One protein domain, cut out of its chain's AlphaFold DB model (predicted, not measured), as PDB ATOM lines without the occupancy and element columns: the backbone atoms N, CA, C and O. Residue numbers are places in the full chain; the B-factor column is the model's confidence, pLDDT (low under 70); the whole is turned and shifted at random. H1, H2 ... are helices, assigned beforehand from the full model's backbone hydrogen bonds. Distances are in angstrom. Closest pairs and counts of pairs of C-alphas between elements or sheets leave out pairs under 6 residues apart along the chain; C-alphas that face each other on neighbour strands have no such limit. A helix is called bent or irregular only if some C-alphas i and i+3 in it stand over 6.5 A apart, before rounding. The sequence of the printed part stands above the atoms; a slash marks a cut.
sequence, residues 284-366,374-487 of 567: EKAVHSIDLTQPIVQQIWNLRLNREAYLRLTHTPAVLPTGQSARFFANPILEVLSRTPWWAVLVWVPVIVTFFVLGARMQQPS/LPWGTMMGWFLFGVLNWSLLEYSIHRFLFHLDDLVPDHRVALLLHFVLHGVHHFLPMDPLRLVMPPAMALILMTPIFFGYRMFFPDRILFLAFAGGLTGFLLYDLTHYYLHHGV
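What this domain is: This is residues 284 to 366 and 374 to 487 of the 567 residues of a protein of Fonticula alba (UniProt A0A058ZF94). An elongated helical body has four long helices, H4, H5, H7 and H8, running roughly along its longest axis, and a head of short helices at one end. Among the long ones H8 touches the other three: H4 packs along it, H5 crosses it closely, and H7 folds into it as a hairpin; in the head H1 and H2 pack on H6, while the short H3 touches no helix. The printed part has 197 residues with eight named helices, H1 to H8 in order along the chain, and no named strand; the class is all helix. It is only just compact, close to loose, with a radius of gyration of the C-alphas of 19.3 A and spans of 67 by 33 by 31 A.

Where its parts are: The longest helices by residues are H5, residues 376 to 402, 36.4 A from first to last C-alpha, and H8, residues 459 to 485, 38.5 A. H8 begins with C-alpha 459 at (-18.938, -0.387, 266.160) and ends with C-alpha 485 at (-12.543, 32.650, 284.875). H5 has a kink of 30 degrees near residue 392; it is neither bent nor irregular, but only just: C-alphas 399 and 402 are 6.1 A apart. H4, residues 344 to 361, measures 28.1 A and is only just irregular, with C-alphas 347 and 350 at 6.6 A. H7, residues 439 to 456, measures 25.5 A and has a kink of 32 degrees near residue 446; it is neither bent nor irregular, but only just, with C-alphas 445 and 448 at 6.4 A. H6, residues 412 to 427, measures 17.2 A; it has a kink of 65 degrees near residue 421 and is irregular, with C-alphas 421 and 424 at 7.4 A. The short helices are H1, residues 296 to 303, with C-alpha 296 at (-2.160, 38.737, 265.772), H2, residues 307 to 314, and H3, residues 332 to 338.

How they stand to each other: H5 and H8 touch at a steep tilt of 52 degrees and run the same way; their closest C-alphas, of Gly 386 and Gly 468, are 4.0 A apart. H8 touches H4 at a shallow tilt of 20 degrees, opposite ways, closest at the C-alphas of Gly 359 and Arg 460, 4.6 A. H7 and H8 form a helical hairpin, at a tilt of 37 degrees that is only just steep; residues 450 to 454 of H7 touch residues 462 to 466 of H8, closest at the C-alphas of Tyr 453 and Leu 462, 6.1 A. H4 and H7 only just touch, and only at their ends, with 3 pairs of C-alphas within 8 A, closest at Val 345 and Pro 439, 6.6 A. H5 and H7 are apart. Residue 402 of H5 touches H6, with the C-alphas of Phe 402 and His 422 at 5.4 A. H6 touches H2 at a shallow tilt of 30 degrees, closest at the C-alphas of Thr 314 and Phe 427, 4.9 A. With residues 412 to 416 H6 touches H1 at a steep tilt of 44 degrees, closest at the C-alphas of Trp 301 and Arg 412, 6.5 A. H3 is near H7. Every O i to N i+4 pair is within hydrogen-bond range in H1, H2, H3 and H8; the counts are 10 of 14 in H4, 20 of 23 in H5, 10 of 12 in H6 and 11 of 14 in H7.

The domain as a whole: The two C-alphas farthest apart, of Lys 285 and Ser 366, are 67.9 A apart. Residues 367 to 373 are not printed, and C-alphas 366 and 374 stand 13.1 A apart across this cut. The links from H2 to H3 and from H6 to H7 are long. The mean pLDDT of the printed part is 91.2; residues 284 to 288, 321, 323 and 363 to 366 are under 70.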
ATOM      1  N   GLU A 284      15.011  38.049 272.400       56.34
ATOM      2  CA  GLU A 284      14.777  39.116 273.384       56.34
ATOM      3  C   GLU A 284      13.810  40.219 272.911       56.34
ATOM      4  O   GLU A 284      13.162  40.869 273.725       56.34
ATOM      5  N   LYS A 285      13.681  40.433 271.594       55.75
ATOM      6  CA  LYS A 285      12.831  41.486 271.013       55.75
ATOM      7  C   LYS A 285      11.459  40.970 270.592       55.75
ATOM      8  O   LYS A 285      10.573  41.773 270.305       55.75
ATOM      9  N   ALA A 286      11.265  39.651 270.561       60.09
ATOM     10  CA  ALA A 286      10.026  39.034 270.101       60.09
ATOM     11  C   ALA A 286       8.828  39.391 270.995       60.09
ATOM     12  O   ALA A 286       7.753  39.683 270.477       60.09
ATOM     13  N   VAL A 287       9.023  39.472 272.314       58.41
ATOM     14  CA  VAL A 287       7.967  39.791 273.295       58.41
ATOM     15  C   VAL A 287       7.315  41.158 273.035       58.41
ATOM     16  O   VAL A 287       6.111  41.313 273.199       58.41
ATOM     17  N   HIS A 288       8.082  42.137 272.549       63.88
ATOM     18  CA  HIS A 288       7.592  43.491 272.260       63.88
ATOM     19  C   HIS A 288       7.210  43.705 270.788       63.88
ATOM     20  O   HIS A 288       6.973  44.836 270.371       63.88
ATOM     21  N   SER A 289       7.182  42.636 269.983       71.00
ATOM     22  CA  SER A 289       6.987  42.731 268.530       71.00
ATOM     23  C   SER A 289       5.532  42.609 268.066       71.00
ATOM     24  O   SER A 289       5.256  42.878 266.898       71.00
ATOM     25  N   ILE A 290       4.608  42.221 268.955       82.19
ATOM     26  CA  ILE A 290       3.179  42.087 268.642       82.19
ATOM     27  C   ILE A 290       2.411  43.309 269.146       82.19
ATOM     28  O   ILE A 290       2.363  43.584 270.343       82.19
ATOM     29  N   ASP A 291       1.746  44.000 268.227       83.75
ATOM     30  CA  ASP A 291       0.736  45.006 268.531       83.75
ATOM     31  C   ASP A 291      -0.622  44.318 268.739       83.75
ATOM     32  O   ASP A 291      -1.251  43.838 267.792       83.75
ATOM     33  N   LEU A 292      -1.090  44.274 269.988       83.94
ATOM     34  CA  LEU A 292      -2.360  43.643 270.373       83.94
ATOM     35  C   LEU A 292      -3.603  44.350 269.800       83.94
ATOM     36  O   LEU A 292      -4.696  43.780 269.825       83.94
ATOM     37  N   THR A 293      -3.459  45.569 269.272       81.94
ATOM     38  CA  THR A 293      -4.550  46.295 268.597       81.94
ATOM     39  C   THR A 293      -4.748  45.845 267.146       81.94
ATOM     40  O   THR A 293      -5.778  46.140 266.532       81.94
ATOM     41  N   GLN A 294      -3.791  45.092 266.595       87.75
ATOM     42  CA  GLN A 294      -3.787  44.597 265.222       87.75
ATOM     43  C   GLN A 294      -3.982  43.071 265.163       87.75
ATOM     44  O   GLN A 294      -3.738  42.369 266.143       87.75
ATOM     45  N   PRO A 295      -4.396  42.507 264.008       92.12
ATOM     46  CA  PRO A 295      -4.568  41.062 263.851       92.12
ATOM     47  C   PRO A 295      -3.302  40.253 264.180       92.12
ATOM     48  O   PRO A 295      -2.308  40.327 263.454       92.12
ATOM     49  N   ILE A 296      -3.342  39.447 265.244       92.31
ATOM     50  CA  ILE A 296      -2.160  38.737 265.772       92.31
ATOM     51  C   ILE A 296      -1.623  37.681 264.795       92.31
ATOM     52  O   ILE A 296      -0.416  37.607 264.565       92.31
ATOM     53  N   VAL A 297      -2.496  36.889 264.160       92.56
ATOM     54  CA  VAL A 297      -2.064  35.802 263.258       92.56
ATOM     55  C   VAL A 297      -1.255  36.340 262.073       92.56
ATOM     56  O   VAL A 297      -0.233  35.763 261.699       92.56
ATOM     57  N   GLN A 298      -1.676  37.475 261.509       90.94
ATOM     58  CA  GLN A 298      -0.976  38.108 260.391       90.94
ATOM     59  C   GLN A 298       0.404  38.626 260.820       90.94
ATOM     60  O   GLN A 298       1.362  38.533 260.053       90.94
ATOM     61  N   GLN A 299       0.517  39.145 262.046       91.31
ATOM     62  CA  GLN A 299       1.787  39.603 262.603       91.31
ATOM     63  C   GLN A 299       2.755  38.435 262.801       91.31
ATOM     64  O   GLN A 299       3.857  38.480 262.264       91.31
ATOM     65  N   ILE A 300       2.330  37.349 263.455       89.69
ATOM     66  CA  ILE A 300       3.167  36.151 263.658       89.69
ATOM     67  C   ILE A 300       3.644  35.576 262.319       89.69
ATOM     68  O   ILE A 300       4.819  35.236 262.165       89.69
ATOM     69  N   TRP A 301       2.760  35.526 261.319       90.31
ATOM     70  CA  TRP A 301       3.117  35.087 259.971       90.31
ATOM     71  C   TRP A 301       4.206  35.961 259.326       90.31
ATOM     72  O   TRP A 301       5.140  35.450 258.695       90.31
ATOM     73  N   ASN A 302       4.100  37.280 259.496       89.06
ATOM     74  CA  ASN A 302       4.986  38.263 258.875       89.06
ATOM     75  C   ASN A 302       6.309  38.469 259.621       89.06
ATOM     76  O   ASN A 302       7.298  38.807 258.975       89.06
ATOM     77  N   LEU A 303       6.350  38.238 260.937       84.75
ATOM     78  CA  LEU A 303       7.542  38.422 261.772       84.75
ATOM     79  C   LEU A 303       8.647  37.396 261.499       84.75
ATOM     80  O   LEU A 303       9.789  37.623 261.885       84.75
ATOM     81  N   ARG A 304       8.330  36.282 260.820       82.88
ATOM     82  CA  ARG A 304       9.298  35.227 260.456       82.88
ATOM     83  C   ARG A 304      10.154  34.801 261.658       82.88
ATOM     84  O   ARG A 304      11.377  34.763 261.567       82.88
ATOM     85  N   LEU A 305       9.502  34.515 262.782       85.81
ATOM     86  CA  LEU A 305      10.171  34.093 264.012       85.81
ATOM     87  C   LEU A 305      10.839  32.724 263.825       85.81
ATOM     88  O   LEU A 305      10.297  31.864 263.127       85.81
ATOM     89  N   ASN A 306      12.002  32.533 264.449       88.06
ATOM     90  CA  ASN A 306      12.496  31.186 264.750       88.06
ATOM     91  C   ASN A 306      11.754  30.641 265.984       88.06
ATOM     92  O   ASN A 306      11.049  31.381 266.674       88.06
ATOM     93  N   ARG A 307      11.911  29.350 266.269       90.81
ATOM     94  CA  ARG A 307      11.254  28.637 267.365       90.81
ATOM     95  C   ARG A 307      11.551  29.266 268.710       90.81
ATOM     96  O   ARG A 307      10.625  29.456 269.480       90.81
ATOM     97  N   GLU A 308      12.801  29.620 268.995       88.62
ATOM     98  CA  GLU A 308      13.150  30.205 270.294       88.62
ATOM     99  C   GLU A 308      12.419  31.536 270.523       88.62
ATOM    100  O   GLU A 308      11.767  31.724 271.549       88.62
ATOM    101  N   ALA A 309      12.465  32.441 269.544       86.94
ATOM    102  CA  ALA A 309      11.754  33.713 269.591       86.94
ATOM    103  C   ALA A 309      10.231  33.516 269.683       86.94
ATOM    104  O   ALA A 309       9.552  34.222 270.428       86.94
ATOM    105  N   TYR A 310       9.697  32.534 268.954       91.19
ATOM    106  CA  TYR A 310       8.288  32.158 268.993       91.19
ATOM    107  C   TYR A 310       7.853  31.614 270.360       91.19
ATOM    108  O   TYR A 310       6.829  32.053 270.880       91.19
ATOM    109  N   LEU A 311       8.607  30.686 270.954       90.69
ATOM    110  CA  LEU A 311       8.273  30.082 272.246       90.69
ATOM    111  C   LEU A 311       8.373  31.107 273.374       90.69
ATOM    112  O   LEU A 311       7.501  31.128 274.238       90.69
ATOM    113  N   ARG A 312       9.369  32.005 273.331       86.00
ATOM    114  CA  ARG A 312       9.456  33.132 274.272       86.00
ATOM    115  C   ARG A 312       8.248  34.055 274.162       86.00
ATOM    116  O   ARG A 312       7.677  34.410 275.184       86.00
ATOM    117  N   LEU A 313       7.844  34.423 272.943       86.88
ATOM    118  CA  LEU A 313       6.642  35.232 272.724       86.88
ATOM    119  C   LEU A 313       5.389  34.519 273.252       86.88
ATOM    120  O   LEU A 313       4.627  35.103 274.009       86.88
ATOM    121  N   THR A 314       5.190  33.262 272.859       90.12
ATOM    122  CA  THR A 314       3.968  32.489 273.131       90.12
ATOM    123  C   THR A 314       3.752  32.244 274.621       90.12
ATOM    124  O   THR A 314       2.625  32.335 275.092       90.12
ATOM    125  N   HIS A 315       4.825  31.979 275.367       85.81
ATOM    126  CA  HIS A 315       4.770  31.729 276.808       85.81
ATOM    127  C   HIS A 315       5.046  32.980 277.648       85.81
ATOM    128  O   HIS A 315       5.281  32.864 278.846       85.81
ATOM    129  N   THR A 316       5.022  34.172 277.045       83.75
ATOM    130  CA  THR A 316       4.969  35.433 277.791       83.75
ATOM    131  C   THR A 316       3.534  35.961 277.737       83.75
ATOM    132  O   THR A 316       3.129  36.480 276.696       83.75
ATOM    133  N   PRO A 317       2.752  35.825 278.823       84.81
ATOM    134  CA  PRO A 317       1.348  36.205 278.835       84.81
ATOM    135  C   PRO A 317       1.145  37.697 278.587       84.81
ATOM    136  O   PRO A 317       1.876  38.533 279.118       84.81
ATOM    137  N   ALA A 318       0.093  38.020 277.845       84.19
ATOM    138  CA  ALA A 318      -0.334  39.371 277.539       84.19
ATOM    139  C   ALA A 318      -1.836  39.557 277.809       84.19
ATOM    140  O   ALA A 318      -2.632  38.617 277.778       84.19
ATOM    141  N   VAL A 319      -2.237  40.802 278.070       81.19
ATOM    142  CA  VAL A 319      -3.640  41.195 278.252       81.19
ATOM    143  C   VAL A 319      -3.890  42.555 277.612       81.19
ATOM    144  O   VAL A 319      -3.022  43.428 277.626       81.19
ATOM    145  N   LEU A 320      -5.081  42.747 277.044       77.62
ATOM    146  CA  LEU A 320      -5.489  44.054 276.542       77.62
ATOM    147  C   LEU A 320      -5.983  44.931 277.705       77.62
ATOM    148  O   LEU A 320      -6.864  44.492 278.448       77.62
ATOM    149  N   PRO A 321      -5.525  46.193 277.817       69.12
ATOM    150  CA  PRO A 321      -6.005  47.131 278.839       69.12
ATOM    151  C   PRO A 321      -7.521  47.334 278.838       69.12
ATOM    152  O   PRO A 321      -8.124  47.566 279.878       69.12
ATOM    153  N   THR A 322      -8.145  47.224 277.664       70.50
ATOM    154  CA  THR A 322      -9.585  47.420 277.466       70.50
ATOM    155  C   THR A 322     -10.437  46.249 277.955       70.50
ATOM    156  O   THR A 322     -11.660  46.346 277.937       70.50
ATOM    157  N   GLY A 323      -9.827  45.114 278.321       69.12
ATOM    158  CA  GLY A 323     -10.539  43.879 278.668       69.12
ATOM    159  C   GLY A 323     -11.246  43.189 277.496       69.12
ATOM    160  O   GLY A 323     -11.916  42.178 277.693       69.12
ATOM    161  N   GLN A 324     -11.122  43.719 276.278       77.69
ATOM    162  CA  GLN A 324     -11.703  43.113 275.083       77.69
ATOM    163  C   GLN A 324     -10.812  41.987 274.549       77.69
ATOM    164  O   GLN A 324      -9.590  42.030 274.687       77.69
ATOM    165  N   SER A 325     -11.421  41.009 273.876       84.88
ATOM    166  CA  SER A 325     -10.678  39.968 273.161       84.88
ATOM    167  C   SER A 325      -9.832  40.564 272.040       84.88
ATOM    168  O   SER A 325     -10.311  41.388 271.252       84.88
ATOM    169  N   ALA A 326      -8.588  40.104 271.934       86.88
ATOM    170  CA  ALA A 326      -7.672  40.575 270.906       86.88
ATOM    171  C   ALA A 326      -8.181  40.200 269.507       86.88
ATOM    172  O   ALA A 326      -8.730  39.110 269.283       86.88
ATOM    173  N   ARG A 327      -7.948  41.078 268.525       89.94
ATOM    174  CA  ARG A 327      -8.242  40.737 267.130       89.94
ATOM    175  C   ARG A 327      -7.257  39.670 266.664       89.94
ATOM    176  O   ARG A 327      -6.047  39.880 266.651       89.94
ATOM    177  N   PHE A 328      -7.774  38.523 266.242       91.06
ATOM    178  CA  PHE A 328      -6.948  37.366 265.916       91.06
ATOM    179  C   PHE A 328      -6.681  37.275 264.413       91.06
ATOM    180  O   PHE A 328      -5.529  37.155 263.995       91.06
ATOM    181  N   PHE A 329      -7.722  37.442 263.595       92.19
ATOM    182  CA  PHE A 329      -7.644  37.443 262.137       92.19
ATOM    183  C   PHE A 329      -8.003  38.806 261.529       92.19
ATOM    184  O   PHE A 329      -8.876  39.544 261.990       92.19
ATOM    185  N   ALA A 330      -7.335  39.136 260.420       90.81
ATOM    186  CA  ALA A 330      -7.720  40.279 259.594       90.81
ATOM    187  C   ALA A 330      -9.057  40.004 258.884       90.81
ATOM    188  O   ALA A 330      -9.900  40.895 258.781       90.81
ATOM    189  N   ASN A 331      -9.260  38.756 258.449       93.38
ATOM    190  CA  ASN A 331     -10.476  38.294 257.790       93.38
ATOM    191  C   ASN A 331     -11.661  38.229 258.785       93.38
ATOM    192  O   ASN A 331     -11.555  37.513 259.783       93.38
ATOM    193  N   PRO A 332     -12.798  38.896 258.505       92.19
ATOM    194  CA  PRO A 332     -13.950  38.921 259.412       92.19
ATOM    195  C   PRO A 332     -14.583  37.551 259.687       92.19
ATOM    196  O   PRO A 332     -15.026  37.298 260.801       92.19
ATOM    197  N   ILE A 333     -14.617  36.654 258.699       91.69
ATOM    198  CA  ILE A 333     -15.215  35.320 258.845       91.69
ATOM    199  C   ILE A 333     -14.348  34.464 259.768       91.69
ATOM    200  O   ILE A 333     -14.853  33.863 260.713       91.69
ATOM    201  N   LEU A 334     -13.032  34.447 259.534       90.25
ATOM    202  CA  LEU A 334     -12.095  33.721 260.396       90.25
ATOM    203  C   LEU A 334     -12.066  34.294 261.818       90.25
ATOM    204  O   LEU A 334     -11.904  33.544 262.774       90.25
ATOM    205  N   GLU A 335     -12.262  35.605 261.967       92.69
ATOM    206  CA  GLU A 335     -12.362  36.262 263.273       92.69
ATOM    207  C   GLU A 335     -13.609  35.834 264.055       92.69
ATOM    208  O   GLU A 335     -13.541  35.670 265.270       92.69
ATOM    209  N   VAL A 336     -14.741  35.618 263.380       91.56
ATOM    210  CA  VAL A 336     -15.942  35.058 264.018       91.56
ATOM    211  C   VAL A 336     -15.714  33.597 264.394       91.56
ATOM    212  O   VAL A 336     -15.998  33.212 265.523       91.56
ATOM    213  N   LEU A 337     -15.159  32.789 263.484       89.12
ATOM    214  CA  LEU A 337     -14.926  31.357 263.717       89.12
ATOM    215  C   LEU A 337     -13.901  31.072 264.813       89.12
ATOM    216  O   LEU A 337     -13.949  30.014 265.435       89.12
ATOM    217  N   SER A 338     -12.971  31.991 265.052       91.38
ATOM    218  CA  SER A 338     -12.024  31.839 266.143       91.38
ATOM    219  C   SER A 338     -12.675  32.100 267.504       91.38
ATOM    220  O   SER A 338     -12.124  31.677 268.521       91.38
ATOM    221  N   ARG A 339     -13.768  32.885 267.575       93.25
ATOM    222  CA  ARG A 339     -14.362  33.362 268.840       93.25
ATOM    223  C   ARG A 339     -15.326  32.319 269.373       93.25
ATOM    224  O   ARG A 339     -16.436  32.180 268.868       93.25
ATOM    225  N   THR A 340     -14.911  31.626 270.425       95.62
ATOM    226  CA  THR A 340     -15.686  30.517 270.981       95.62
ATOM    227  C   THR A 340     -16.064  30.836 272.424       95.62
ATOM    228  O   THR A 340     -15.229  30.683 273.311       95.62
ATOM    229  N   PRO A 341     -17.297  31.309 272.693       95.56
ATOM    230  CA  PRO A 341     -17.746  31.486 274.068       95.56
ATOM    231  C   PRO A 341     -17.879  30.122 274.756       95.56
ATOM    232  O   PRO A 341     -18.185  29.121 274.107       95.56
ATOM    233  N   TRP A 342     -17.722  30.083 276.080       95.56
ATOM    234  CA  TRP A 342     -17.715  28.835 276.859       95.56
ATOM    235  C   TRP A 342     -18.937  27.933 276.642       95.56
ATOM    236  O   TRP A 342     -18.831  26.724 276.770       95.56
ATOM    237  N   TRP A 343     -20.109  28.484 276.321       95.81
ATOM    238  CA  TRP A 343     -21.321  27.691 276.099       95.81
ATOM    239  C   TRP A 343     -21.379  27.075 274.694       95.81
ATOM    240  O   TRP A 343     -22.180  26.172 274.462       95.81
ATOM    241  N   ALA A 344     -20.541  27.515 273.748       95.81
ATOM    242  CA  ALA A 344     -20.546  26.994 272.381       95.81
ATOM    243  C   ALA A 344     -20.134  25.515 272.320       95.81
ATOM    244  O   ALA A 344     -20.619  24.786 271.456       95.81
ATOM    245  N   VAL A 345     -19.320  25.032 273.267       96.44
ATOM    246  CA  VAL A 345     -18.947  23.607 273.348       96.44
ATOM    247  C   VAL A 345     -20.128  22.702 273.721       96.44
ATOM    248  O   VAL A 345     -20.071  21.494 273.505       96.44
ATOM    249  N   LEU A 346     -21.259  23.254 274.181       97.12
ATOM    250  CA  LEU A 346     -22.488  22.478 274.396       97.12
ATOM    251  C   LEU A 346     -23.070  21.907 273.090       97.12
ATOM    252  O   LEU A 346     -23.902  21.001 273.144       97.12
ATOM    253  N   VAL A 347     -22.586  22.351 271.920       96.81
ATOM    254  CA  VAL A 347     -22.871  21.727 270.614       96.81
ATOM    255  C   VAL A 347     -22.536  20.230 270.584       96.81
ATOM    256  O   VAL A 347     -23.131  19.476 269.815       96.81
ATOM    257  N   TRP A 348     -21.627  19.771 271.448       98.00
ATOM    258  CA  TRP A 348     -21.257  18.363 271.556       98.00
ATOM    259  C   TRP A 348     -22.295  17.515 272.299       98.00
ATOM    260  O   TRP A 348     -22.306  16.300 272.120       98.00
ATOM    261  N   VAL A 349     -23.216  18.107 273.072       98.38
ATOM    262  CA  VAL A 349     -24.227  17.352 273.838       98.38
ATOM    263  C   VAL A 349     -25.144  16.522 272.921       98.38
ATOM    264  O   VAL A 349     -25.243  15.312 273.141       98.38
ATOM    265  N   PRO A 350     -25.759  17.074 271.854       98.44
ATOM    266  CA  PRO A 350     -26.510  16.266 270.891       98.44
ATOM    267  C   PRO A 350     -25.674  15.169 270.221       98.44
ATOM    268  O   PRO A 350     -26.185  14.078 269.966       98.44
ATOM    269  N   VAL A 351     -24.388  15.426 269.960       98.12
ATOM    270  CA  VAL A 351     -23.469  14.458 269.340       98.12
ATOM    271  C   VAL A 351     -23.204  13.287 270.290       98.12
ATOM    272  O   VAL A 351     -23.355  12.133 269.893       98.12
ATOM    273  N   ILE A 352     -22.908  13.574 271.561       98.62
ATOM    274  CA  ILE A 352     -22.745  12.586 272.637       98.62
ATOM    275  C   ILE A 352     -23.992  11.705 272.746       98.62
ATOM    276  O   ILE A 352     -23.889  10.477 272.707       98.62
ATOM    277  N   VAL A 353     -25.175  12.325 272.835       98.31
ATOM    278  CA  VAL A 353     -26.454  11.606 272.926       98.31
ATOM    279  C   VAL A 353     -26.664  10.726 271.695       98.31
ATOM    280  O   VAL A 353     -27.055   9.569 271.830       98.31
ATOM    281  N   THR A 354     -26.358  11.236 270.503       97.75
ATOM    282  CA  THR A 354     -26.509  10.490 269.249       97.75
ATOM    283  C   THR A 354     -25.619   9.251 269.225       97.75
ATOM    284  O   THR A 354     -26.131   8.153 269.013       97.75
ATOM    285  N   PHE A 355     -24.318   9.380 269.502       97.88
ATOM    286  CA  PHE A 355     -23.411   8.227 269.541       97.88
ATOM    287  C   PHE A 355     -23.840   7.205 270.593       97.88
ATOM    288  O   PHE A 355     -23.904   6.011 270.304       97.88
ATOM    289  N   PHE A 356     -24.222   7.660 271.784       96.69
ATOM    290  CA  PHE A 356     -24.696   6.765 272.830       96.69
ATOM    291  C   PHE A 356     -25.960   6.000 272.410       96.69
ATOM    292  O   PHE A 356     -26.024   4.781 272.559       96.69
ATOM    293  N   VAL A 357     -26.949   6.689 271.831       94.81
ATOM    294  CA  VAL A 357     -28.194   6.072 271.347       94.81
ATOM    295  C   VAL A 357     -27.926   5.106 270.191       94.81
ATOM    296  O   VAL A 357     -28.510   4.024 270.169       94.81
ATOM    297  N   LEU A 358     -27.033   5.442 269.255       93.31
ATOM    298  CA  LEU A 358     -26.636   4.538 268.172       93.31
ATOM    299  C   LEU A 358     -25.964   3.271 268.721       93.31
ATOM    300  O   LEU A 358     -26.319   2.166 268.315       93.31
ATOM    301  N   GLY A 359     -25.056   3.415 269.690       91.81
ATOM    302  CA  GLY A 359     -24.440   2.288 270.392       91.81
ATOM    303  C   GLY A 359     -25.461   1.432 271.153       91.81
ATOM    304  O   GLY A 359     -25.401   0.207 271.104       91.81
ATOM    305  N   ALA A 360     -26.447   2.055 271.799       89.62
ATOM    306  CA  ALA A 360     -27.493   1.349 272.537       89.62
ATOM    307  C   ALA A 360     -28.491   0.609 271.625       89.62
ATOM    308  O   ALA A 360     -29.008  -0.441 272.002       89.62
ATOM    309  N   ARG A 361     -28.771   1.146 270.429       88.44
ATOM    310  CA  ARG A 361     -29.757   0.592 269.482       88.44
ATOM    311  C   ARG A 361     -29.181  -0.406 268.488       88.44
ATOM    312  O   ARG A 361     -29.941  -1.200 267.937       88.44
ATOM    313  N   MET A 362     -27.876  -0.370 268.230       85.88
ATOM    314  CA  MET A 362     -27.240  -1.343 267.346       85.88
ATOM    315  C   MET A 362     -27.496  -2.749 267.863       85.88
ATOM    316  O   MET A 362     -27.177  -3.012 269.013       85.88
ATOM    317  N   GLN A 363     -28.027  -3.655 267.043       69.25
ATOM    318  CA  GLN A 363     -28.186  -5.076 267.372       69.25
ATOM    319  C   GLN A 363     -26.900  -5.840 267.014       69.25
ATOM    320  O   GLN A 363     -26.256  -5.522 266.019       69.25
ATOM    321  N   GLN A 364     -26.492  -6.814 267.836       64.38
ATOM    322  CA  GLN A 364     -25.394  -7.712 267.463       64.38
ATOM    323  C   GLN A 364     -25.905  -8.612 266.337       64.38
ATOM    324  O   GLN A 364     -27.041  -9.090 266.442       64.38
ATOM    325  N   PRO A 365     -25.102  -8.896 265.303       57.56
ATOM    326  CA  PRO A 365     -25.413  -9.964 264.370       57.56
ATOM    327  C   PRO A 365     -25.462 -11.302 265.133       57.56
ATOM    328  O   PRO A 365     -24.437 -11.865 265.495       57.56
ATOM    329  N   SER A 366     -26.676 -11.776 265.403       56.16
ATOM    330  CA  SER A 366     -27.039 -13.193 265.547       56.16
ATOM    331  C   SER A 366     -26.272 -14.038 266.584       56.16
ATOM    332  O   SER A 366     -25.435 -14.863 266.228       56.16
ATOM    333  N   LEU A 374     -26.986  -5.425 274.843       76.06
ATOM    334  CA  LEU A 374     -26.007  -5.322 275.937       76.06
ATOM    335  C   LEU A 374     -26.763  -4.906 277.214       76.06
ATOM    336  O   LEU A 374     -27.576  -3.983 277.133       76.06
ATOM    337  N   PRO A 375     -26.502  -5.519 278.384       86.62
ATOM    338  CA  PRO A 375     -27.077  -5.051 279.639       86.62
ATOM    339  C   PRO A 375     -26.744  -3.574 279.876       86.62
ATOM    340  O   PRO A 375     -25.637  -3.126 279.566       86.62
ATOM    341  N   TRP A 376     -27.673  -2.824 280.477       86.62
ATOM    342  CA  TRP A 376     -27.481  -1.396 280.767       86.62
ATOM    343  C   TRP A 376     -26.180  -1.118 281.527       86.62
ATOM    344  O   TRP A 376     -25.435  -0.214 281.159       86.62
ATOM    345  N   GLY A 377     -25.851  -1.953 282.518       90.75
ATOM    346  CA  GLY A 377     -24.599  -1.845 283.270       90.75
ATOM    347  C   GLY A 377     -23.350  -1.945 282.387       90.75
ATOM    348  O   GLY A 377     -22.426  -1.158 282.552       90.75
ATOM    349  N   THR A 378     -23.336  -2.842 281.395       90.94
ATOM    350  CA  THR A 378     -22.210  -2.964 280.456       90.94
ATOM    351  C   THR A 378     -22.123  -1.757 279.525       90.94
ATOM    352  O   THR A 378     -21.025  -1.282 279.246       90.94
ATOM    353  N   MET A 379     -23.262  -1.226 279.070       92.81
ATOM    354  CA  MET A 379     -23.273  -0.006 278.258       92.81
ATOM    355  C   MET A 379     -22.736   1.196 279.044       92.81
ATOM    356  O   MET A 379     -21.907   1.942 278.527       92.81
ATOM    357  N   MET A 380     -23.143   1.340 280.312       95.81
ATOM    358  CA  MET A 380     -22.649   2.408 281.185       95.81
ATOM    359  C   MET A 380     -21.177   2.208 281.520       95.81
ATOM    360  O   MET A 380     -20.445   3.184 281.618       95.81
ATOM    361  N   GLY A 381     -20.727   0.957 281.646       97.38
ATOM    362  CA  GLY A 381     -19.320   0.619 281.833       97.38
ATOM    363  C   GLY A 381     -18.446   1.122 280.684       97.38
ATOM    364  O   GLY A 381     -17.441   1.777 280.935       97.38
ATOM    365  N   TRP A 382     -18.851   0.899 279.429       96.94
ATOM    366  CA  TRP A 382     -18.117   1.410 278.262       96.94
ATOM    367  C   TRP A 382     -18.173   2.930 278.133       96.94
ATOM    368  O   TRP A 382     -17.168   3.554 277.798       96.94
ATOM    369  N   PHE A 383     -19.317   3.539 278.443       98.31
ATOM    370  CA  PHE A 383     -19.425   4.993 278.509       98.31
ATOM    371  C   PHE A 383     -18.488   5.578 279.580       98.31
ATOM    372  O   PHE A 383     -17.718   6.493 279.299       98.31
ATOM    373  N   LEU A 384     -18.482   5.014 280.791       98.38
ATOM    374  CA  LEU A 384     -17.607   5.451 281.878       98.38
ATOM    375  C   LEU A 384     -16.130   5.210 281.553       98.38
ATOM    376  O   LEU A 384     -15.305   6.072 281.841       98.38
ATOM    377  N   PHE A 385     -15.797   4.092 280.902       98.12
ATOM    378  CA  PHE A 385     -14.459   3.866 280.356       98.12
ATOM    379  C   PHE A 385     -14.049   5.018 279.435       98.12
ATOM    380  O   PHE A 385     -12.962   5.554 279.599       98.12
ATOM    381  N   GLY A 386     -14.929   5.450 278.529       98.31
ATOM    382  CA  GLY A 386     -14.685   6.606 277.671       98.31
ATOM    383  C   GLY A 386     -14.393   7.888 278.453       98.31
ATOM    384  O   GLY A 386     -13.396   8.553 278.175       98.31
ATOM    385  N   VAL A 387     -15.223   8.206 279.454       98.50
ATOM    386  CA  VAL A 387     -15.048   9.392 280.316       98.50
ATOM    387  C   VAL A 387     -13.707   9.350 281.053       98.50
ATOM    388  O   VAL A 387     -12.993  10.346 281.094       98.50
ATOM    389  N   LEU A 388     -13.339   8.201 281.621       97.94
ATOM    390  CA  LEU A 388     -12.086   8.046 282.361       97.94
ATOM    391  C   LEU A 388     -10.869   8.043 281.429       97.94
ATOM    392  O   LEU A 388      -9.861   8.675 281.742       97.94
ATOM    393  N   ASN A 389     -10.972   7.391 280.269       97.62
ATOM    394  CA  ASN A 389      -9.923   7.366 279.252       97.62
ATOM    395  C   ASN A 389      -9.628   8.767 278.707       97.62
ATOM    396  O   ASN A 389      -8.479   9.066 278.381       97.62
ATOM    397  N   TRP A 390     -10.634   9.648 278.663       98.50
ATOM    398  CA  TRP A 390     -10.409  11.042 278.302       98.50
ATOM    399  C   TRP A 390      -9.356  11.708 279.190       98.50
ATOM    400  O   TRP A 390      -8.530  12.430 278.660       98.50
ATOM    401  N   SER A 391      -9.305  11.432 280.498       97.81
ATOM    402  CA  SER A 391      -8.289  12.050 281.369       97.81
ATOM    403  C   SER A 391      -6.847  11.741 280.926       97.81
ATOM    404  O   SER A 391      -5.961  12.580 281.068       97.81
ATOM    405  N   LEU A 392      -6.608  10.553 280.356       97.81
ATOM    406  CA  LEU A 392      -5.306  10.176 279.801       97.81
ATOM    407  C   LEU A 392      -5.065  10.831 278.435       97.81
ATOM    408  O   LEU A 392      -3.946  11.262 278.149       97.81
ATOM    409  N   LEU A 393      -6.102  10.915 277.593       98.12
ATOM    410  CA  LEU A 393      -6.035  11.623 276.310       98.12
ATOM    411  C   LEU A 393      -5.769  13.114 276.512       98.12
ATOM    412  O   LEU A 393      -4.896  13.648 275.846       98.12
ATOM    413  N   GLU A 394      -6.458  13.753 277.453       98.19
ATOM    414  CA  GLU A 394      -6.220  15.121 277.908       98.19
ATOM    415  C   GLU A 394      -4.744  15.324 278.235       98.19
ATOM    416  O   GLU A 394      -4.101  16.164 277.616       98.19
ATOM    417  N   TYR A 395      -4.195  14.518 279.151       98.62
ATOM    418  CA  TYR A 395      -2.789  14.618 279.537       98.62
ATOM    419  C   TYR A 395      -1.855  14.461 278.329       98.62
ATOM    420  O   TYR A 395      -0.920  15.237 278.146       98.62
ATOM    421  N   SER A 396      -2.129  13.469 277.480       98.44
ATOM    422  CA  SER A 396      -1.285  13.150 276.327       98.44
ATOM    423  C   SER A 396      -1.328  14.244 275.261       98.44
ATOM    424  O   SER A 396      -0.292  14.630 274.732       98.44
ATOM    425  N   ILE A 397      -2.514  14.765 274.950       98.19
ATOM    426  CA  ILE A 397      -2.703  15.846 273.981       98.19
ATOM    427  C   ILE A 397      -2.082  17.131 274.527       98.19
ATOM    428  O   ILE A 397      -1.328  17.787 273.816       98.19
ATOM    429  N   HIS A 398      -2.334  17.460 275.793       98.44
ATOM    430  CA  HIS A 398      -1.803  18.675 276.395       98.44
ATOM    431  C   HIS A 398      -0.265  18.657 276.423       98.44
ATOM    432  O   HIS A 398       0.374  19.606 275.982       98.44
ATOM    433  N   ARG A 399       0.344  17.536 276.822       98.00
ATOM    434  CA  ARG A 399       1.804  17.404 276.895       98.00
ATOM    435  C   ARG A 399       2.491  17.248 275.538       98.00
ATOM    436  O   ARG A 399       3.529  17.852 275.319       98.00
ATOM    437  N   PHE A 400       1.979  16.389 274.657       97.69
ATOM    438  CA  PHE A 400       2.713  15.966 273.454       97.69
ATOM    439  C   PHE A 400       2.227  16.618 272.157       97.69
ATOM    440  O   PHE A 400       2.905  16.495 271.138       97.69
ATOM    441  N   LEU A 401       1.067  17.283 272.165       97.06
ATOM    442  CA  LEU A 401       0.549  18.010 271.003       97.06
ATOM    443  C   LEU A 401       0.482  19.518 271.250       97.06
ATOM    444  O   LEU A 401       0.924  20.286 270.399       97.06
ATOM    445  N   PHE A 402      -0.079  19.941 272.383       97.81
ATOM    446  CA  PHE A 402      -0.233  21.359 272.714       97.81
ATOM    447  C   PHE A 402       1.068  21.992 273.210       97.81
ATOM    448  O   PHE A 402       1.330  23.126 272.834       97.81
ATOM    449  N   HIS A 403       1.888  21.240 273.950       96.88
ATOM    450  CA  HIS A 403       3.267  21.582 274.320       96.88
ATOM    451  C   HIS A 403       4.287  20.813 273.480       96.88
ATOM    452  O   HIS A 403       5.219  20.187 273.985       96.88
ATOM    453  N   LEU A 404       4.099  20.826 272.155       95.38
ATOM    454  CA  LEU A 404       5.100  20.251 271.255       95.38
ATOM    455  C   LEU A 404       6.425  21.030 271.356       95.38
ATOM    456  O   LEU A 404       7.486  20.436 271.177       95.38
ATOM    457  N   ASP A 405       6.346  22.333 271.652       93.12
ATOM    458  CA  ASP A 405       7.426  23.238 272.057       93.12
ATOM    459  C   ASP A 405       8.762  22.998 271.342       93.12
ATOM    460  O   ASP A 405       8.924  23.357 270.171       93.12
ATOM    461  N   ASP A 406       9.720  22.364 272.020       91.19
ATOM    462  CA  ASP A 406      11.077  22.121 271.521       91.19
ATOM    463  C   ASP A 406      11.120  21.253 270.253       91.19
ATOM    464  O   ASP A 406      12.091  21.297 269.491       91.19
ATOM    465  N   LEU A 407      10.059  20.484 269.999       93.81
ATOM    466  CA  LEU A 407       9.902  19.625 268.829       93.81
ATOM    467  C   LEU A 407       9.183  20.318 267.664       93.81
ATOM    468  O   LEU A 407       9.153  19.765 266.561       93.81
ATOM    469  N   VAL A 408       8.628  21.521 267.856       93.94
ATOM    470  CA  VAL A 408       8.060  22.294 266.744       93.94
ATOM    471  C   VAL A 408       9.202  22.649 265.779       93.94
ATOM    472  O   VAL A 408      10.247  23.137 266.210       93.94
ATOM    473  N   PRO A 409       9.078  22.399 264.466       93.31
ATOM    474  CA  PRO A 409      10.125  22.771 263.522       93.31
ATOM    475  C   PRO A 409      10.167  24.292 263.310       93.31
ATOM    476  O   PRO A 409       9.135  24.961 263.392       93.31
ATOM    477  N   ASP A 410      11.343  24.819 262.944       91.56
ATOM    478  CA  ASP A 410      11.570  26.213 262.512       91.56
ATOM    479  C   ASP A 410      10.890  26.505 261.161       91.56
ATOM    480  O   ASP A 410      11.512  26.789 260.136       91.56
ATOM    481  N   HIS A 411       9.568  26.384 261.129       91.19
ATOM    482  CA  HIS A 411       8.752  26.535 259.943       91.19
ATOM    483  C   HIS A 411       7.482  27.307 260.278       91.19
ATOM    484  O   HIS A 411       6.712  26.926 261.155       91.19
ATOM    485  N   ARG A 412       7.210  28.371 259.519       90.75
ATOM    486  CA  ARG A 412       6.136  29.335 259.827       90.75
ATOM    487  C   ARG A 412       4.765  28.694 259.982       90.75
ATOM    488  O   ARG A 412       4.020  29.066 260.876       90.75
ATOM    489  N   VAL A 413       4.442  27.722 259.127       93.56
ATOM    490  CA  VAL A 413       3.160  27.004 259.210       93.56
ATOM    491  C   VAL A 413       3.079  26.172 260.488       93.56
ATOM    492  O   VAL A 413       2.019  26.124 261.095       93.56
ATOM    493  N   ALA A 414       4.180  25.550 260.918       94.81
ATOM    494  CA  ALA A 414       4.188  24.734 262.129       94.81
ATOM    495  C   ALA A 414       4.070  25.603 263.388       94.81
ATOM    496  O   ALA A 414       3.249  25.308 264.248       94.81
ATOM    497  N   LEU A 415       4.810  26.716 263.441       94.62
ATOM    498  CA  LEU A 415       4.706  27.703 264.521       94.62
ATOM    499  C   LEU A 415       3.294  28.300 264.593       94.62
ATOM    500  O   LEU A 415       2.715  28.405 265.670       94.62
ATOM    501  N   LEU A 416       2.700  28.643 263.444       94.25
ATOM    502  CA  LEU A 416       1.336  29.164 263.409       94.25
ATOM    503  C   LEU A 416       0.302  28.105 263.822       94.25
ATOM    504  O   LEU A 416      -0.639  28.428 264.539       94.25
ATOM    505  N   LEU A 417       0.469  26.852 263.394       94.88
ATOM    506  CA  LEU A 417      -0.419  25.760 263.791       94.88
ATOM    507  C   LEU A 417      -0.356  25.525 265.306       94.88
ATOM    508  O   LEU A 417      -1.402  25.461 265.943       94.88
ATOM    509  N   HIS A 418       0.847  25.476 265.882       96.56
ATOM    510  CA  HIS A 418       1.050  25.392 267.331       96.56
ATOM    511  C   HIS A 418       0.382  26.565 268.063       96.56
ATOM    512  O   HIS A 418      -0.328  26.379 269.053       96.56
ATOM    513  N   PHE A 419       0.528  27.777 267.518       95.56
ATOM    514  CA  PHE A 419      -0.080  28.977 268.081       95.56
ATOM    515  C   PHE A 419      -1.606  28.909 268.091       95.56
ATOM    516  O   PHE A 419      -2.222  29.221 269.100       95.56
ATOM    517  N   VAL A 420      -2.231  28.477 266.996       94.00
ATOM    518  CA  VAL A 420      -3.695  28.372 266.918       94.00
ATOM    519  C   VAL A 420      -4.232  27.218 267.773       94.00
ATOM    520  O   VAL A 420      -5.326  27.349 268.310       94.00
ATOM    521  N   LEU A 421      -3.483  26.117 267.919       94.75
ATOM    522  CA  LEU A 421      -3.899  24.955 268.713       94.75
ATOM    523  C   LEU A 421      -3.935  25.245 270.215       94.75
ATOM    524  O   LEU A 421      -4.927  24.926 270.867       94.75
ATOM    525  N   HIS A 422      -2.858  25.819 270.754       96.62
ATOM    526  CA  HIS A 422      -2.748  26.080 272.191       96.62
ATOM    527  C   HIS A 422      -1.925  27.318 272.545       96.62
ATOM    528  O   HIS A 422      -2.213  27.975 273.541       96.62
ATOM    529  N   GLY A 423      -0.952  27.709 271.716       95.12
ATOM    530  CA  GLY A 423      -0.079  28.840 272.042       95.12
ATOM    531  C   GLY A 423      -0.820  30.165 272.278       95.12
ATOM    532  O   GLY A 423      -0.436  30.935 273.151       95.12
ATOM    533  N   VAL A 424      -1.924  30.422 271.570       94.44
ATOM    534  CA  VAL A 424      -2.777  31.602 271.796       94.44
ATOM    535  C   VAL A 424      -3.336  31.638 273.214       94.44
ATOM    536  O   VAL A 424      -3.486  32.720 273.768       94.44
ATOM    537  N   HIS A 425      -3.611  30.480 273.812       95.56
ATOM    538  CA  HIS A 425      -4.110  30.404 275.173       95.56
ATOM    539  C   HIS A 425      -3.019  30.762 276.191       95.56
ATOM    540  O   HIS A 425      -3.291  31.534 277.097       95.56
ATOM    541  N   HIS A 426      -1.777  30.304 276.013       93.56
ATOM    542  CA  HIS A 426      -0.653  30.757 276.852       93.56
ATOM    543  C   HIS A 426      -0.322  32.238 276.662       93.56
ATOM    544  O   HIS A 426       0.043  32.925 277.615       93.56
ATOM    545  N   PHE A 427      -0.480  32.736 275.436       91.88
ATOM    546  CA  PHE A 427      -0.220  34.132 275.118       91.88
ATOM    547  C   PHE A 427      -1.322  35.061 275.646       91.88
ATOM    548  O   PHE A 427      -1.025  36.149 276.125       91.88
ATOM    549  N   LEU A 428      -2.590  34.645 275.593       91.19
ATOM    550  CA  LEU A 428      -3.763  35.399 276.055       91.19
ATOM    551  C   LEU A 428      -4.608  34.549 277.026       91.19
ATOM    552  O   LEU A 428      -5.756  34.211 276.716       91.19
ATOM    553  N   PRO A 429      -4.085  34.206 278.218       90.56
ATOM    554  CA  PRO A 429      -4.733  33.243 279.120       90.56
ATOM    555  C   PRO A 429      -6.083  33.722 279.650       90.56
ATOM    556  O   PRO A 429      -6.963  32.913 279.938       90.56
ATOM    557  N   MET A 430      -6.268  35.042 279.723       88.19
ATOM    558  CA  MET A 430      -7.468  35.675 280.268       88.19
ATOM    559  C   MET A 430      -8.453  36.144 279.185       88.19
ATOM    560  O   MET A 430      -9.370  36.901 279.496       88.19
ATOM    561  N   ASP A 431      -8.268  35.747 277.918       91.25
ATOM    562  CA  ASP A 431      -9.237  36.031 276.853       91.25
ATOM    563  C   ASP A 431     -10.376  34.985 276.873       91.25
ATOM    564  O   ASP A 431     -10.163  33.819 276.511       91.25
ATOM    565  N   PRO A 432     -11.614  35.374 277.240       90.50
ATOM    566  CA  PRO A 432     -12.718  34.431 277.417       90.50
ATOM    567  C   PRO A 432     -13.212  33.800 276.106       90.50
ATOM    568  O   PRO A 432     -13.986  32.845 276.144       90.50
ATOM    569  N   LEU A 433     -12.806  34.314 274.939       93.50
ATOM    570  CA  LEU A 433     -13.226  33.795 273.631       93.50
ATOM    571  C   LEU A 433     -12.161  32.925 272.948       93.50
ATOM    572  O   LEU A 433     -12.413  32.429 271.845       93.50
ATOM    573  N   ARG A 434     -10.981  32.758 273.566       93.81
ATOM    574  CA  ARG A 434      -9.803  32.061 273.006       93.81
ATOM    575  C   ARG A 434      -9.286  30.919 273.887       93.81
ATOM    576  O   ARG A 434      -8.135  30.520 273.756       93.81
ATOM    577  N   LEU A 435     -10.132  30.411 274.782       95.25
ATOM    578  CA  LEU A 435      -9.771  29.362 275.736       95.25
ATOM    579  C   LEU A 435     -10.340  27.999 275.340       95.25
ATOM    580  O   LEU A 435      -9.587  27.048 275.154       95.25
ATOM    581  N   VAL A 436     -11.669  27.890 275.236       96.69
ATOM    582  CA  VAL A 436     -12.318  26.619 274.883       96.69
ATOM    583  C   VAL A 436     -12.058  26.272 273.423       96.69
ATOM    584  O   VAL A 436     -11.950  27.159 272.571       96.69
ATOM    585  N   MET A 437     -11.992  24.978 273.123       95.56
ATOM    586  CA  MET A 437     -11.654  24.503 271.792       95.56
ATOM    587  C   MET A 437     -12.784  24.849 270.800       95.56
ATOM    588  O   MET A 437     -13.909  24.357 270.951       95.56
ATOM    589  N   PRO A 438     -12.525  25.643 269.741       95.56
ATOM    590  CA  PRO A 438     -13.501  25.893 268.688       95.56
ATOM    591  C   PRO A 438     -14.031  24.572 268.105       95.56
ATOM    592  O   PRO A 438     -13.221  23.703 267.762       95.56
ATOM    593  N   PRO A 439     -15.354  24.400 267.908       94.56
ATOM    594  CA  PRO A 439     -15.926  23.128 267.455       94.56
ATOM    595  C   PRO A 439     -15.319  22.581 266.157       94.56
ATOM    596  O   PRO A 439     -15.146  21.373 266.016       94.56
ATOM    597  N   ALA A 440     -14.942  23.458 265.222       92.38
ATOM    598  CA  ALA A 440     -14.269  23.056 263.989       92.38
ATOM    599  C   ALA A 440     -12.886  22.431 264.253       92.38
ATOM    600  O   ALA A 440     -12.544  21.415 263.652       92.38
ATOM    601  N   MET A 441     -12.107  23.002 265.177       92.94
ATOM    602  CA  MET A 441     -10.795  22.474 265.557       92.94
ATOM    603  C   MET A 441     -10.928  21.196 266.386       92.94
ATOM    604  O   MET A 441     -10.244  20.212 266.111       92.94
ATOM    605  N   ALA A 442     -11.879  21.166 267.324       95.56
ATOM    606  CA  ALA A 442     -12.220  19.960 268.068       95.56
ATOM    607  C   ALA A 442     -12.602  18.811 267.119       95.56
ATOM    608  O   ALA A 442     -12.089  17.712 267.279       95.56
ATOM    609  N   LEU A 443     -13.407  19.045 266.077       96.00
ATOM    610  CA  LEU A 443     -13.748  18.009 265.094       96.00
ATOM    611  C   LEU A 443     -12.506  17.417 264.404       96.00
ATOM    612  O   LEU A 443     -12.414  16.197 264.244       96.00
ATOM    613  N   ILE A 444     -11.539  18.262 264.033       96.38
ATOM    614  CA  ILE A 444     -10.275  17.823 263.425       96.38
ATOM    615  C   ILE A 444      -9.492  16.932 264.396       96.38
ATOM    616  O   ILE A 444      -9.035  15.868 263.988       96.38
ATOM    617  N   LEU A 445      -9.383  17.317 265.672       96.19
ATOM    618  CA  LEU A 445      -8.673  16.538 266.696       96.19
ATOM    619  C   LEU A 445      -9.413  15.248 267.086       96.19
ATOM    620  O   LEU A 445      -8.786  14.222 267.339       96.19
ATOM    621  N   MET A 446     -10.746  15.266 267.090       96.44
ATOM    622  CA  MET A 446     -11.575  14.109 267.440       96.44
ATOM    623  C   MET A 446     -11.603  13.048 266.339       96.44
ATOM    624  O   MET A 446     -11.784  11.868 266.632       96.44
ATOM    625  N   THR A 447     -11.399  13.435 265.078       97.19
ATOM    626  CA  THR A 447     -11.397  12.513 263.931       97.19
ATOM    627  C   THR A 447     -10.364  11.379 264.075       97.19
ATOM    628  O   THR A 447     -10.768  10.213 264.038       97.19
ATOM    629  N   PRO A 448      -9.057  11.637 264.289       97.19
ATOM    630  CA  PRO A 448      -8.085  10.565 264.494       97.19
ATOM    631  C   PRO A 448      -8.339   9.769 265.781       97.19
ATOM    632  O   PRO A 448      -8.080   8.569 265.795       97.19
ATOM    633  N   ILE A 449      -8.900  10.379 266.833       96.94
ATOM    634  CA  ILE A 449      -9.272   9.666 268.069       96.94
ATOM    635  C   ILE A 449     -10.391   8.651 267.789       96.94
ATOM    636  O   ILE A 449     -10.293   7.493 268.195       96.94
ATOM    637  N   PHE A 450     -11.423   9.052 267.039       97.88
ATOM    638  CA  PHE A 450     -12.518   8.172 266.628       97.88
ATOM    639  C   PHE A 450     -12.010   6.982 265.806       97.88
ATOM    640  O   PHE A 450     -12.338   5.831 266.103       97.88
ATOM    641  N   PHE A 451     -11.176   7.241 264.795       97.75
ATOM    642  CA  PHE A 451     -10.597   6.172 263.980       97.75
ATOM    643  C   PHE A 451      -9.620   5.300 264.770       97.75
ATOM    644  O   PHE A 451      -9.594   4.093 264.552       97.75
ATOM    645  N   GLY A 452      -8.892   5.866 265.734       96.06
ATOM    646  CA  GLY A 452      -8.096   5.104 266.691       96.06
ATOM    647  C   GLY A 452      -8.959   4.120 267.477       96.06
ATOM    648  O   GLY A 452      -8.675   2.927 267.488       96.06
ATOM    649  N   TYR A 453     -10.082   4.567 268.048       95.81
ATOM    650  CA  TYR A 453     -11.014   3.664 268.734       95.81
ATOM    651  C   TYR A 453     -11.574   2.596 267.778       95.81
ATOM    652  O   TYR A 453     -11.717   1.438 268.167       95.81
ATOM    653  N   ARG A 454     -11.855   2.951 266.515       96.69
ATOM    654  CA  ARG A 454     -12.372   2.022 265.496       96.69
ATOM    655  C   ARG A 454     -11.404   0.879 265.168       96.69
ATOM    656  O   ARG A 454     -11.867  -0.160 264.693       96.69
ATOM    657  N   MET A 455     -10.102   1.056 265.413       96.62
ATOM    658  CA  MET A 455      -9.087   0.002 265.260       96.62
ATOM    659  C   MET A 455      -9.170  -1.057 266.367       96.62
ATOM    660  O   MET A 455      -8.855  -2.216 266.114       96.62
ATOM    661  N   PHE A 456      -9.606  -0.680 267.573       93.44
ATOM    662  CA  PHE A 456      -9.611  -1.562 268.747       93.44
ATOM    663  C   PHE A 456     -10.998  -2.103 269.108       93.44
ATOM    664  O   PHE A 456     -11.098  -3.165 269.721       93.44
ATOM    665  N   PHE A 457     -12.069  -1.391 268.747       93.44
ATOM    666  CA  PHE A 457     -13.418  -1.692 269.215       93.44
ATOM    667  C   PHE A 457     -14.403  -1.971 268.067       93.44
ATOM    668  O   PHE A 457     -14.413  -1.248 267.068       93.44
ATOM    669  N   PRO A 458     -15.302  -2.964 268.226       92.44
ATOM    670  CA  PRO A 458     -16.479  -3.116 267.370       92.44
ATOM    671  C   PRO A 458     -17.382  -1.877 267.419       92.44
ATOM    672  O   PRO A 458     -17.462  -1.223 268.461       92.44
ATOM    673  N   ASP A 459     -18.139  -1.615 266.346       92.62
ATOM    674  CA  ASP A 459     -18.938  -0.387 266.160       92.62
ATOM    675  C   ASP A 459     -19.824  -0.036 267.370       92.62
ATOM    676  O   ASP A 459     -19.885   1.117 267.799       92.62
ATOM    677  N   ARG A 460     -20.461  -1.041 267.985       91.75
ATOM    678  CA  ARG A 460     -21.301  -0.836 269.173       91.75
ATOM    679  C   ARG A 460     -20.506  -0.294 270.371       91.75
ATOM    680  O   ARG A 460     -20.942   0.656 271.015       91.75
ATOM    681  N   ILE A 461     -19.363  -0.910 270.684       94.00
ATOM    682  CA  ILE A 461     -18.508  -0.515 271.816       94.00
ATOM    683  C   ILE A 461     -17.832   0.819 271.513       94.00
ATOM    684  O   ILE A 461     -17.816   1.694 272.375       94.00
ATOM    685  N   LEU A 462     -17.352   0.994 270.279       95.81
ATOM    686  CA  LEU A 462     -16.804   2.248 269.777       95.81
ATOM    687  C   LEU A 462     -17.745   3.414 270.076       95.81
ATOM    688  O   LEU A 462     -17.309   4.388 270.672       95.81
ATOM    689  N   PHE A 463     -19.021   3.327 269.697       97.06
ATOM    690  CA  PHE A 463     -19.948   4.448 269.873       97.06
ATOM    691  C   PHE A 463     -20.229   4.763 271.346       97.06
ATOM    692  O   PHE A 463     -20.276   5.935 271.713       97.06
ATOM    693  N   LEU A 464     -20.358   3.745 272.203       97.06
ATOM    694  CA  LEU A 464     -20.554   3.938 273.645       97.06
ATOM    695  C   LEU A 464     -19.315   4.563 274.305       97.06
ATOM    696  O   LEU A 464     -19.434   5.545 275.038       97.06
ATOM    697  N   ALA A 465     -18.128   4.029 274.010       98.06
ATOM    698  CA  ALA A 465     -16.865   4.536 274.536       98.06
ATOM    699  C   ALA A 465     -16.530   5.929 273.988       98.06
ATOM    700  O   ALA A 465     -16.044   6.780 274.727       98.06
ATOM    701  N   PHE A 466     -16.819   6.200 272.714       98.50
ATOM    702  CA  PHE A 466     -16.594   7.507 272.100       98.50
ATOM    703  C   PHE A 466     -17.562   8.566 272.636       98.50
ATOM    704  O   PHE A 466     -17.133   9.678 272.928       98.50
ATOM    705  N   ALA A 467     -18.837   8.224 272.873       98.62
ATOM    706  CA  ALA A 467     -19.772   9.110 273.571       98.62
ATOM    707  C   ALA A 467     -19.275   9.468 274.984       98.62
ATOM    708  O   ALA A 467     -19.352  10.625 275.405       98.62
ATOM    709  N   GLY A 468     -18.706   8.491 275.697       98.69
ATOM    710  CA  GLY A 468     -18.035   8.715 276.975       98.69
ATOM    711  C   GLY A 468     -16.816   9.629 276.855       98.69
ATOM    712  O   GLY A 468     -16.683  10.584 277.613       98.69
ATOM    713  N   GLY A 469     -15.956   9.387 275.863       98.44
ATOM    714  CA  GLY A 469     -14.777  10.210 275.582       98.44
ATOM    715  C   GLY A 469     -15.129  11.665 275.272       98.44
ATOM    716  O   GLY A 469     -14.555  12.569 275.870       98.44
ATOM    717  N   LEU A 470     -16.134  11.900 274.421       98.44
ATOM    718  CA  LEU A 470     -16.658  13.241 274.137       98.44
ATOM    719  C   LEU A 470     -17.260  13.913 275.379       98.44
ATOM    720  O   LEU A 470     -17.141  15.124 275.540       98.44
ATOM    721  N   THR A 471     -17.884  13.140 276.273       98.75
ATOM    722  CA  THR A 471     -18.351  13.665 277.567       98.75
ATOM    723  C   THR A 471     -17.173  14.097 278.435       98.75
ATOM    724  O   THR A 471     -17.210  15.182 279.007       98.75
ATOM    725  N   GLY A 472     -16.110  13.288 278.500       98.62
ATOM    726  CA  GLY A 472     -14.866  13.660 279.173       98.62
ATOM    727  C   GLY A 472     -14.263  14.947 278.604       98.62
ATOM    728  O   GLY A 472     -13.950  15.853 279.371       98.62
ATOM    729  N   PHE A 473     -14.203  15.073 277.276       98.62
ATOM    730  CA  PHE A 473     -13.762  16.289 276.584       98.62
ATOM    731  C   PHE A 473     -14.582  17.523 276.955       98.62
ATOM    732  O   PHE A 473     -14.017  18.559 277.297       98.62
ATOM    733  N   LEU A 474     -15.911  17.410 276.949       98.56
ATOM    734  CA  LEU A 474     -16.787  18.510 277.336       98.56
ATOM    735  C   LEU A 474     -16.549  18.941 278.793       98.56
ATOM    736  O   LEU A 474     -16.499  20.133 279.090       98.56
ATOM    737  N   LEU A 475     -16.387  17.976 279.704       98.19
ATOM    738  CA  LEU A 475     -16.070  18.252 281.107       98.19
ATOM    739  C   LEU A 475     -14.695  18.903 281.259       98.19
ATOM    740  O   LEU A 475     -14.545  19.797 282.089       98.19
ATOM    741  N   TYR A 476     -13.716  18.490 280.459       98.38
ATOM    742  CA  TYR A 476     -12.392  19.100 280.409       98.38
ATOM    743  C   TYR A 476     -12.458  20.570 279.995       98.38
ATOM    744  O   TYR A 476     -11.998  21.411 280.760       98.38
ATOM    745  N   ASP A 477     -13.089  20.897 278.864       97.75
ATOM    746  CA  ASP A 477     -13.127  22.272 278.342       97.75
ATOM    747  C   ASP A 477     -13.848  23.222 279.310       97.75
ATOM    748  O   ASP A 477     -13.390  24.335 279.578       97.75
ATOM    749  N   LEU A 478     -14.956  22.765 279.903       97.69
ATOM    750  CA  LEU A 478     -15.695  23.542 280.901       97.69
ATOM    751  C   LEU A 478     -14.907  23.703 282.207       97.69
ATOM    752  O   LEU A 478     -14.939  24.777 282.812       97.69
ATOM    753  N   THR A 479     -14.186  22.660 282.634       96.94
ATOM    754  CA  THR A 479     -13.296  22.731 283.801       96.94
ATOM    755  C   THR A 479     -12.183  23.733 283.535       96.94
ATOM    756  O   THR A 479     -12.014  24.661 284.317       96.94
ATOM    757  N   HIS A 480     -11.492  23.604 282.404       97.31
ATOM    758  CA  HIS A 480     -10.416  24.486 281.971       97.31
ATOM    759  C   HIS A 480     -10.862  25.953 281.971       97.31
ATOM    760  O   HIS A 480     -10.227  26.803 282.600       97.31
ATOM    761  N   TYR A 481     -12.020  26.235 281.366       95.81
ATOM    762  CA  TYR A 481     -12.601  27.573 281.357       95.81
ATOM    763  C   TYR A 481     -12.878  28.097 282.772       95.81
ATOM    764  O   TYR A 481     -12.554  29.245 283.091       95.81
ATOM    765  N   TYR A 482     -13.443  27.248 283.640       93.69
ATOM    766  CA  TYR A 482     -13.703  27.577 285.039       93.69
ATOM    767  C   TYR A 482     -12.417  27.822 285.841       93.69
ATOM    768  O   TYR A 482     -12.413  28.686 286.718       93.69
ATOM    769  N   LEU A 483     -11.316  27.121 285.557       92.25
ATOM    770  CA  LEU A 483     -10.048  27.338 286.258       92.25
ATOM    771  C   LEU A 483      -9.477  28.738 285.991       92.25
ATOM    772  O   LEU A 483      -8.912  29.332 286.905       92.25
ATOM    773  N   HIS A 484      -9.679  29.308 284.803       90.06
ATOM    774  CA  HIS A 484      -9.272  30.691 284.518       90.06
ATOM    775  C   HIS A 484     -10.270  31.707 285.077       90.06
ATOM    776  O   HIS A 484      -9.918  32.525 285.932       90.06
ATOM    777  N   HIS A 485     -11.540  31.592 284.688       87.50
ATOM    778  CA  HIS A 485     -12.543  32.650 284.875       87.50
ATOM    779  C   HIS A 485     -13.443  32.457 286.105       87.50
ATOM    780  O   HIS A 485     -14.095  33.389 286.570       87.50
ATOM    781  N   GLY A 486     -13.511  31.242 286.647       83.06
ATOM    782  CA  GLY A 486     -14.304  30.920 287.827       83.06
ATOM    783  C   GLY A 486     -13.561  31.234 289.121       83.06
ATOM    784  O   GLY A 486     -12.351  31.044 289.233       83.06
ATOM    785  N   VAL A 487     -14.285  31.676 290.148       72.56
ATOM    786  CA  VAL A 487     -13.732  31.846 291.498       72.56
ATOM    787  C   VAL A 487     -14.281  30.723 292.381       72.56
ATOM    788  O   VAL A 487     -15.442  30.803 292.797       72.56
TER     789      VAL A 487